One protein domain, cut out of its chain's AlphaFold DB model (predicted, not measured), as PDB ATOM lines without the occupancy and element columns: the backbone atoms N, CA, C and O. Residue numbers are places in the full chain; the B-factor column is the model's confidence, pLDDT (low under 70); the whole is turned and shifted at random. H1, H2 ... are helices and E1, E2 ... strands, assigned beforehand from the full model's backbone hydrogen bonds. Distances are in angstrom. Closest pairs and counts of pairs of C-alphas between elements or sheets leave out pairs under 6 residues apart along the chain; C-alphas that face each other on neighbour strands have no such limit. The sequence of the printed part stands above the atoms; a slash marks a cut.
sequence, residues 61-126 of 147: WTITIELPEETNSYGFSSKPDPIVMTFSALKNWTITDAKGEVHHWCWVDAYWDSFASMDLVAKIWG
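AT A GLANCE: This is residues 61 to 126 of the 147 residues of an uncharacterized protein of Fibrobacter sp. UWH6 (UniProt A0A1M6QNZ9). The printed part is an open V: one limb is a long hairpin of E1 and E2, drawn out by the loop of residues 66 to 82, and the other is H1 followed by H2, with the limbs meeting near Trp 61 and Trp 107. A second, unnamed loop, residues 88 to 106, folds back on itself between E2 and H1, while residues 111 to 126 stick out. The 66 residues include two named strands, then two named helices, in the order E1 E2 H1 H2; the two-stranded sheet is antiparallel and the class is mixed, with under half of the residues in named elements. The whole is extended, with a radius of gyration of the C-alphas of 17.5 A and spans of 54 by 36 by 17 A.

HOW THE PARTS SIT: E1, residues 61 to 65, and E2, residues 83 to 87, form a hairpin, antiparallel at 158 degrees. C-alphas 62 and 86 face each other at 4.4 A; N 61 and O 87 are within hydrogen-bond range at 2.8 A, N 85 and O 63 at 2.9 A. Outside the named strands there are two short antiparallel pairings, residues 70 to 71 with residues 77 to 78, and residues 95 to 96 with residues 102 to 103. The closest C-alphas of E1 and H1, residues 107 to 117, are those of Trp 61 and Trp 107, 7.7 A apart. H2, residues 120 to 125, is apart from E1, E2 and H1. In H1 and H2 every O i to N i+4 pair is within hydrogen-bond range.

IN THESE COORDINATES: E1 begins at C-alpha 61 (6.232, -42.450, 15.322) and measures 13.0 A; E2 measures 12.9 A. H1 measures 15.0 A from C-alpha 107 (0.841, -46.740, 11.789). H2, 8.4 A, ends at C-alpha 125 (-6.528, -73.795, 13.194).

THE WHOLE: The C-alphas farthest apart, Tyr 74 and Ile 124, are 53.8 A apart. The printed part has no cut. The links E1 to E2 and E2 to H1 are long; H1 to H2 is tight. The pLDDT is under 70 at residues 65 to 81 and 118 to 126.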
ATOM      1  N   TRP A  61       5.678 -41.107  15.234       81.50
ATOM      2  CA  TRP A  61       6.232 -42.450  15.322       81.50
ATOM      3  C   TRP A  61       7.743 -42.375  15.402       81.50
ATOM      4  O   TRP A  61       8.368 -41.654  14.633       81.50
ATOM      5  N   THR A  62       8.339 -43.117  16.323       78.56
ATOM      6  CA  THR A  62       9.790 -43.133  16.507       78.56
ATOM      7  C   THR A  62      10.358 -44.481  16.109       78.56
ATOM      8  O   THR A  62       9.889 -45.502  16.611       78.56
ATOM      9  N   ILE A  63      11.389 -44.490  15.268       74.44
ATOM     10  CA  ILE A  63      12.206 -45.681  15.025       74.44
ATOM     11  C   ILE A  63      13.552 -45.483  15.708       74.44
ATOM     12  O   ILE A  63      14.147 -44.410  15.618       74.44
ATOM     13  N   THR A  64      14.028 -46.532  16.369       76.00
ATOM     14  CA  THR A  64      15.401 -46.616  16.865       76.00
ATOM     15  C   THR A  64      16.168 -47.547  15.939       76.00
ATOM     16  O   THR A  64      15.811 -48.718  15.823       76.00
ATOM     17  N   ILE A  65      17.173 -47.022  15.243       69.00
ATOM     18  CA  ILE A  65      18.045 -47.812  14.372       69.00
ATOM     19  C   ILE A  65      19.311 -48.124  15.167       69.00
ATOM     20  O   ILE A  65      20.075 -47.221  15.511       69.00
ATOM     21  N   GLU A  66      19.521 -49.402  15.476       69.50
ATOM     22  CA  GLU A  66      20.783 -49.884  16.038       69.50
ATOM     23  C   GLU A  66      21.813 -49.987  14.909       69.50
ATOM     24  O   GLU A  66      21.600 -50.700  13.925       69.50
ATOM     25  N   LEU A  67      22.919 -49.249  15.019       64.75
ATOM     26  CA  LEU A  67      24.002 -49.346  14.046       64.75
ATOM     27  C   LEU A  67      24.801 -50.636  14.286       64.75
ATOM     28  O   LEU A  67      24.986 -51.036  15.440       64.75
ATOM     29  N   PRO A  68      25.289 -51.291  13.217       60.19
ATOM     30  CA  PRO A  68      26.137 -52.464  13.362       60.19
ATOM     31  C   PRO A  68      27.415 -52.111  14.133       60.19
ATOM     32  O   PRO A  68      27.938 -51.003  14.020       60.19
ATOM     33  N   GLU A  69      27.916 -53.065  14.916       62.12
ATOM     34  CA  GLU A  69      29.193 -52.930  15.617       62.12
ATOM     35  C   GLU A  69      30.320 -52.673  14.611       62.12
ATOM     36  O   GLU A  69      30.625 -53.525  13.772       62.12
ATOM     37  N   GLU A  70      30.966 -51.513  14.706       59.44
ATOM     38  CA  GLU A  70      32.176 -51.255  13.937       59.44
ATOM     39  C   GLU A  70      33.368 -51.836  14.698       59.44
ATOM     40  O   GLU A  70      33.664 -51.450  15.831       59.44
ATOM     41  N   THR A  71      34.041 -52.806  14.073       51.78
ATOM     42  CA  THR A  71      35.306 -53.351  14.576       51.78
ATOM     43  C   THR A  71      36.437 -52.632  13.861       51.78
ATOM     44  O   THR A  71      36.586 -52.746  12.643       51.78
ATOM     45  N   ASN A  72      37.235 -51.867  14.598       58.19
ATOM     46  CA  ASN A  72      38.401 -51.213  14.013       58.19
ATOM     47  C   ASN A  72      39.551 -52.223  13.792       58.19
ATOM     48  O   ASN A  72      39.565 -53.317  14.355       58.19
ATOM     49  N   SER A  73      40.553 -51.854  12.980       53.81
ATOM     50  CA  SER A  73      41.690 -52.725  12.602       53.81
ATOM     51  C   SER A  73      42.543 -53.226  13.785       53.81
ATOM     52  O   SER A  73      43.448 -54.034  13.583       53.81
ATOM     53  N   TYR A  74      42.272 -52.749  15.002       56.81
ATOM     54  CA  TYR A  74      42.947 -53.122  16.245       56.81
ATOM     55  C   TYR A  74      42.114 -54.073  17.129       56.81
ATOM     56  O   TYR A  74      42.534 -54.386  18.240       56.81
ATOM     57  N   GLY A  75      40.959 -54.553  16.647       54.19
ATOM     58  CA  GLY A  75      40.118 -55.531  17.350       54.19
ATOM     59  C   GLY A  75      39.248 -54.944  18.464       54.19
ATOM     60  O   GLY A  75      38.761 -55.693  19.309       54.19
ATOM     61  N   PHE A  76      39.053 -53.623  18.489       50.47
ATOM     62  CA  PHE A  76      38.147 -52.963  19.424       50.47
ATOM     63  C   PHE A  76      36.777 -52.789  18.757       50.47
ATOM     64  O   PHE A  76      36.662 -52.112  17.732       50.47
ATOM     65  N   SER A  77      35.747 -53.408  19.334       55.78
ATOM     66  CA  SER A  77      34.360 -53.260  18.887       55.78
ATOM     67  C   SER A  77      33.684 -52.160  19.696       55.78
ATOM     68  O   SER A  77      33.553 -52.272  20.916       55.78
ATOM     69  N   SER A  78      33.246 -51.094  19.032       56.12
ATOM     70  CA  SER A  78      32.402 -50.061  19.640       56.12
ATOM     71  C   SER A  78      31.021 -50.096  19.001       56.12
ATOM     72  O   SER A  78      30.909 -50.006  17.779       56.12
ATOM     73  N   LYS A  79      29.970 -50.210  19.824       57.91
ATOM     74  CA  LYS A  79      28.592 -49.955  19.386       57.91
ATOM     75  C   LYS A  79      28.383 -48.444  19.326       57.91
ATOM     76  O   LYS A  79      28.510 -47.814  20.376       57.91
ATOM     77  N   PRO A  80      28.093 -47.856  18.155       64.94
ATOM     78  CA  PRO A  80      27.645 -46.472  18.094       64.94
ATOM     79  C   PRO A  80      26.328 -46.312  18.860       64.94
ATOM     80  O   PRO A  80      25.539 -47.259  18.940       64.94
ATOM     81  N   ASP A  81      26.075 -45.113  19.385       66.50
ATOM     82  CA  ASP A  81      24.781 -44.802  19.991       66.50
ATOM     83  C   ASP A  81      23.654 -44.955  18.950       66.50
ATOM     84  O   ASP A  81      23.823 -44.571  17.786       66.50
ATOM     85  N   PRO A  82      22.498 -45.521  19.337       70.50
ATOM     86  CA  PRO A  82      21.394 -45.750  18.419       70.50
ATOM     87  C   PRO A  82      20.802 -44.429  17.911       70.50
ATOM     88  O   PRO A  82      20.594 -43.482  18.673       70.50
ATOM     89  N   ILE A  83      20.469 -44.376  16.618       73.44
ATOM     90  CA  ILE A  83      19.854 -43.189  16.010       73.44
ATOM     91  C   ILE A  83      18.339 -43.271  16.198       73.44
ATOM     92  O   ILE A  83      17.687 -44.189  15.698       73.44
ATOM     93  N   VAL A  84      17.769 -42.285  16.897       77.19
ATOM     94  CA  VAL A  84      16.318 -42.145  17.070       77.19
ATOM     95  C   VAL A  84      15.769 -41.179  16.022       77.19
ATOM     96  O   VAL A  84      16.071 -39.986  16.036       77.19
ATOM     97  N   MET A  85      14.926 -41.687  15.126       79.44
ATOM     98  CA  MET A  85      14.238 -40.899  14.103       79.44
ATOM     99  C   MET A  85      12.764 -40.744  14.472       79.44
ATOM    100  O   MET A  85      12.090 -41.737  14.726       79.44
ATOM    101  N   THR A  86      12.254 -39.508  14.505       81.12
ATOM    102  CA  THR A  86      10.840 -39.216  14.812       81.12
ATOM    103  C   THR A  86      10.106 -38.732  13.566       81.12
ATOM    104  O   THR A  86      10.439 -37.677  13.022       81.12
ATOM    105  N   PHE A  87       9.074 -39.468  13.167       82.19
ATOM    106  CA  PHE A  87       8.239 -39.219  12.003       82.19
ATOM    107  C   PHE A  87       6.895 -38.620  12.406       82.19
ATOM    108  O   PHE A  87       6.253 -39.095  13.338       82.19
ATOM    109  N   SER A  88       6.442 -37.581  11.709       81.75
ATOM    110  CA  SER A  88       5.097 -37.019  11.892       81.75
ATOM    111  C   SER A  88       4.644 -36.303  10.629       81.75
ATOM    112  O   SER A  88       5.443 -35.627   9.980       81.75
ATOM    113  N   ALA A  89       3.354 -36.403  10.303       79.81
ATOM    114  CA  ALA A  89       2.798 -35.862   9.064       79.81
ATOM    115  C   ALA A  89       2.897 -34.332   8.943       79.81
ATOM    116  O   ALA A  89       2.834 -33.805   7.838       79.81
ATOM    117  N   LEU A  90       3.059 -33.617  10.062       75.31
ATOM    118  CA  LEU A  90       3.147 -32.151  10.090       75.31
ATOM    119  C   LEU A  90       4.582 -31.609  10.149       75.31
ATOM    120  O   LEU A  90       4.770 -30.399  10.037       75.31
ATOM    121  N   LYS A  91       5.589 -32.462  10.372       77.69
ATOM    122  CA  LYS A  91       6.990 -32.033  10.521       77.69
ATOM    123  C   LYS A  91       7.916 -32.861   9.638       77.69
ATOM    124  O   LYS A  91       8.215 -32.463   8.521       77.69
ATOM    125  N   ASN A  92       8.331 -34.024  10.128       79.94
ATOM    126  CA  ASN A  92       9.313 -34.881   9.472       79.94
ATOM    127  C   ASN A  92       8.617 -36.139   8.962       79.94
ATOM    128  O   ASN A  92       8.727 -37.197   9.566       79.94
ATOM    129  N   TRP A  93       7.826 -36.028   7.898       83.06
ATOM    130  CA  TRP A  93       7.117 -37.201   7.377       83.06
ATOM    131  C   TRP A  93       8.080 -38.208   6.737       83.06
ATOM    132  O   TRP A  93       7.924 -39.412   6.894       83.06
ATOM    133  N   THR A  94       9.127 -37.704   6.091       80.81
ATOM    134  CA  THR A  94      10.213 -38.483   5.490       80.81
ATOM    135  C   THR A  94      11.551 -37.925   5.965       80.81
ATOM    136  O   THR A  94      11.718 -36.704   5.985       80.81
ATOM    137  N   ILE A  95      12.500 -38.789   6.322       79.50
ATOM    138  CA  ILE A  95      13.852 -38.404   6.758       79.50
ATOM    139  C   ILE A  95      14.862 -39.084   5.839       79.50
ATOM    140  O   ILE A  95      14.790 -40.293   5.651       79.50
ATOM    141  N   THR A  96      15.799 -38.321   5.281       79.81
ATOM    142  CA  THR A  96      16.883 -38.866   4.453       79.81
ATOM    143  C   THR A  96      18.128 -39.088   5.311       79.81
ATOM    144  O   THR A  96      18.590 -38.148   5.958       79.81
ATOM    145  N   ASP A  97      18.664 -40.310   5.326       75.81
ATOM    146  CA  ASP A  97      19.931 -40.642   5.994       75.81
ATOM    147  C   ASP A  97      21.144 -40.033   5.252       75.81
ATOM    148  O   ASP A  97      21.063 -39.652   4.082       75.81
ATOM    149  N   ALA A  98      22.302 -39.984   5.911       72.81
ATOM    150  CA  ALA A  98      23.602 -39.636   5.347       72.81
ATOM    151  C   ALA A  98      23.978 -40.472   4.104       72.81
ATOM    152  O   ALA A  98      24.752 -40.006   3.268       72.81
ATOM    153  N   LYS A  99      23.415 -41.680   3.948       73.75
ATOM    154  CA  LYS A  99      23.578 -42.532   2.755       73.75
ATOM    155  C   LYS A  99      22.649 -42.167   1.589       73.75
ATOM    156  O   LYS A  99      22.741 -42.774   0.527       73.75
ATOM    157  N   GLY A 100      21.766 -41.182   1.765       71.94
ATOM    158  CA  GLY A 100      20.792 -40.758   0.758       71.94
ATOM    159  C   GLY A 100      19.516 -41.606   0.710       71.94
ATOM    160  O   GLY A 100      18.672 -41.378  -0.155       71.94
ATOM    161  N   GLU A 101      19.349 -42.563   1.626       79.06
ATOM    162  CA  GLU A 101      18.144 -43.390   1.722       79.06
ATOM    163  C   GLU A 101      17.023 -42.630   2.441       79.06
ATOM    164  O   GLU A 101      17.241 -42.013   3.482       79.06
ATOM    165  N   VAL A 102      15.814 -42.652   1.870       80.75
ATOM    166  CA  VAL A 102      14.639 -41.985   2.445       80.75
ATOM    167  C   VAL A 102      13.882 -42.972   3.323       80.75
ATOM    168  O   VAL A 102      13.317 -43.949   2.833       80.75
ATOM    169  N   HIS A 103      13.825 -42.682   4.616       80.12
ATOM    170  CA  HIS A 103      13.054 -43.429   5.596       80.12
ATOM    171  C   HIS A 103      11.705 -42.755   5.857       80.12
ATOM    172  O   HIS A 103      11.575 -41.526   5.859       80.12
ATOM    173  N   HIS A 104      10.703 -43.583   6.114       82.31
ATOM    174  CA  HIS A 104       9.374 -43.192   6.555       82.31
ATOM    175  C   HIS A 104       8.851 -44.275   7.490       82.31
ATOM    176  O   HIS A 104       9.100 -45.459   7.257       82.31
ATOM    177  N   TRP A 105       8.093 -43.878   8.509       80.12
ATOM    178  CA  TRP A 105       7.397 -44.834   9.355       80.12
ATOM    179  C   TRP A 105       6.105 -44.269   9.900       80.12
ATOM    180  O   TRP A 105       6.070 -43.162  10.445       80.12
ATOM    181  N   CYS A 106       5.043 -45.060   9.786       85.06
ATOM    182  CA  CYS A 106       3.757 -44.711  10.361       85.06
ATOM    183  C   CYS A 106       2.984 -45.941  10.858       85.06
ATOM    184  O   CYS A 106       3.439 -47.084  10.805       85.06
ATOM    185  N   TRP A 107       1.757 -45.701  11.322       84.69
ATOM    186  CA  TRP A 107       0.841 -46.740  11.789       84.69
ATOM    187  C   TRP A 107       0.513 -47.803  10.727       84.69
ATOM    188  O   TRP A 107       0.174 -48.924  11.099       84.69
ATOM    189  N   VAL A 108       0.590 -47.477   9.431       85.56
ATOM    190  CA  VAL A 108       0.347 -48.439   8.341       85.56
ATOM    191  C   VAL A 108       1.425 -49.508   8.333       85.56
ATOM    192  O   VAL A 108       1.093 -50.682   8.228       85.56
ATOM    193  N   ASP A 109       2.688 -49.116   8.493       82.44
ATOM    194  CA  ASP A 109       3.824 -50.038   8.487       82.44
ATOM    195  C   ASP A 109       3.756 -50.965   9.706       82.44
ATOM    196  O   ASP A 109       3.819 -52.183   9.563       82.44
ATOM    197  N   ALA A 110       3.473 -50.406  10.887       81.25
ATOM    198  CA  ALA A 110       3.242 -51.187  12.103       81.25
ATOM    199  C   ALA A 110       2.033 -52.138  11.981       81.25
ATOM    200  O   ALA A 110       2.073 -53.275  12.449       81.25
ATOM    201  N   TYR A 111       0.950 -51.692  11.337       83.06
ATOM    202  CA  TYR A 111      -0.214 -52.538  11.077       83.06
ATOM    203  C   TYR A 111       0.111 -53.656  10.085       83.06
ATOM    204  O   TYR A 111      -0.339 -54.784  10.270       83.06
ATOM    205  N   TRP A 112       0.891 -53.362   9.045       80.75
ATOM    206  CA  TRP A 112       1.288 -54.346   8.045       80.75
ATOM    207  C   TRP A 112       2.241 -55.385   8.625       80.75
ATOM    208  O   TRP A 112       2.061 -56.569   8.365       80.75
ATOM    209  N   ASP A 113       3.174 -54.968   9.477       80.19
ATOM    210  CA  ASP A 113       4.058 -55.869  10.218       80.19
ATOM    211  C   ASP A 113       3.264 -56.745  11.203       80.19
ATOM    212  O   ASP A 113       3.426 -57.966  11.250       80.19
ATOM    213  N   SER A 114       2.289 -56.166  11.914       78.81
ATOM    214  CA  SER A 114       1.361 -56.932  12.761       78.81
ATOM    215  C   SER A 114       0.495 -57.911  11.959       78.81
ATOM    216  O   SER A 114       0.217 -59.018  12.418       78.81
ATOM    217  N   PHE A 115       0.058 -57.527  10.761       78.25
ATOM    218  CA  PHE A 115      -0.723 -58.390   9.881       78.25
ATOM    219  C   PHE A 115       0.129 -59.514   9.280       78.25
ATOM    220  O   PHE A 115      -0.323 -60.655   9.235       78.25
ATOM    221  N   ALA A 116       1.361 -59.220   8.869       76.50
ATOM    222  CA  ALA A 116       2.302 -60.200   8.335       76.50
ATOM    223  C   ALA A 116       2.786 -61.189   9.408       76.50
ATOM    224  O   ALA A 116       2.981 -62.367   9.117       76.50
ATOM    225  N   SER A 117       2.944 -60.728  10.651       73.31
ATOM    226  CA  SER A 117       3.283 -61.571  11.807       73.31
ATOM    227  C   SER A 117       2.080 -62.306  12.405       73.31
ATOM    228  O   SER A 117       2.255 -63.239  13.194       73.31
ATOM    229  N   MET A 118       0.850 -61.934  12.032       69.25
ATOM    230  CA  MET A 118      -0.328 -62.721  12.366       69.25
ATOM    231  C   MET A 118      -0.304 -64.016  11.559       69.25
ATOM    232  O   MET A 118      -0.656 -64.052  10.382       69.25
ATOM    233  N   ASP A 119       0.042 -65.109  12.237       67.38
ATOM    234  CA  ASP A 119      -0.169 -66.455  11.725       67.38
ATOM    235  C   ASP A 119      -1.681 -66.735  11.648       67.38
ATOM    236  O   ASP A 119      -2.320 -67.260  12.566       67.38
ATOM    237  N   LEU A 120      -2.277 -66.304  10.535       63.16
ATOM    238  CA  LEU A 120      -3.671 -66.538  10.168       63.16
ATOM    239  C   LEU A 120      -4.005 -68.031  10.191       63.16
ATOM    240  O   LEU A 120      -5.132 -68.393  10.536       63.16
ATOM    241  N   VAL A 121      -3.030 -68.888   9.877       57.50
ATOM    242  CA  VAL A 121      -3.195 -70.339   9.912       57.50
ATOM    243  C   VAL A 121      -3.283 -70.807  11.362       57.50
ATOM    244  O   VAL A 121      -4.272 -71.447  11.705       57.50
ATOM    245  N   ALA A 122      -2.370 -70.410  12.251       56.16
ATOM    246  CA  ALA A 122      -2.459 -70.763  13.675       56.16
ATOM    247  C   ALA A 122      -3.689 -70.170  14.387       56.16
ATOM    248  O   ALA A 122      -4.251 -70.803  15.285       56.16
ATOM    249  N   LYS A 123      -4.142 -68.974  13.989       64.25
ATOM    250  CA  LYS A 123      -5.324 -68.317  14.574       64.25
ATOM    251  C   LYS A 123      -6.639 -68.983  14.159       64.25
ATOM    252  O   LYS A 123      -7.577 -68.998  14.951       64.25
ATOM    253  N   ILE A 124      -6.709 -69.529  12.942       61.97
ATOM    254  CA  ILE A 124      -7.885 -70.254  12.432       61.97
ATOM    255  C   ILE A 124      -7.857 -71.735  12.844       61.97
ATOM    256  O   ILE A 124      -8.911 -72.302  13.119       61.97
ATOM    257  N   TRP A 125      -6.677 -72.354  12.937       59.31
ATOM    258  CA  TRP A 125      -6.528 -73.795  13.194       59.31
ATOM    259  C   TRP A 125      -6.214 -74.181  14.645       59.31
ATOM    260  O   TRP A 125      -6.106 -75.368  14.941       59.31
ATOM    261  N   GLY A 126      -6.148 -73.217  15.565       47.19
ATOM    262  CA  GLY A 126      -5.943 -73.476  16.988       47.19
ATOM    263  C   GLY A 126      -4.477 -73.756  17.309       47.19
ATOM    264  O   GLY A 126      -3.900 -74.768  16.920       47.19
TER     265      GLY A 126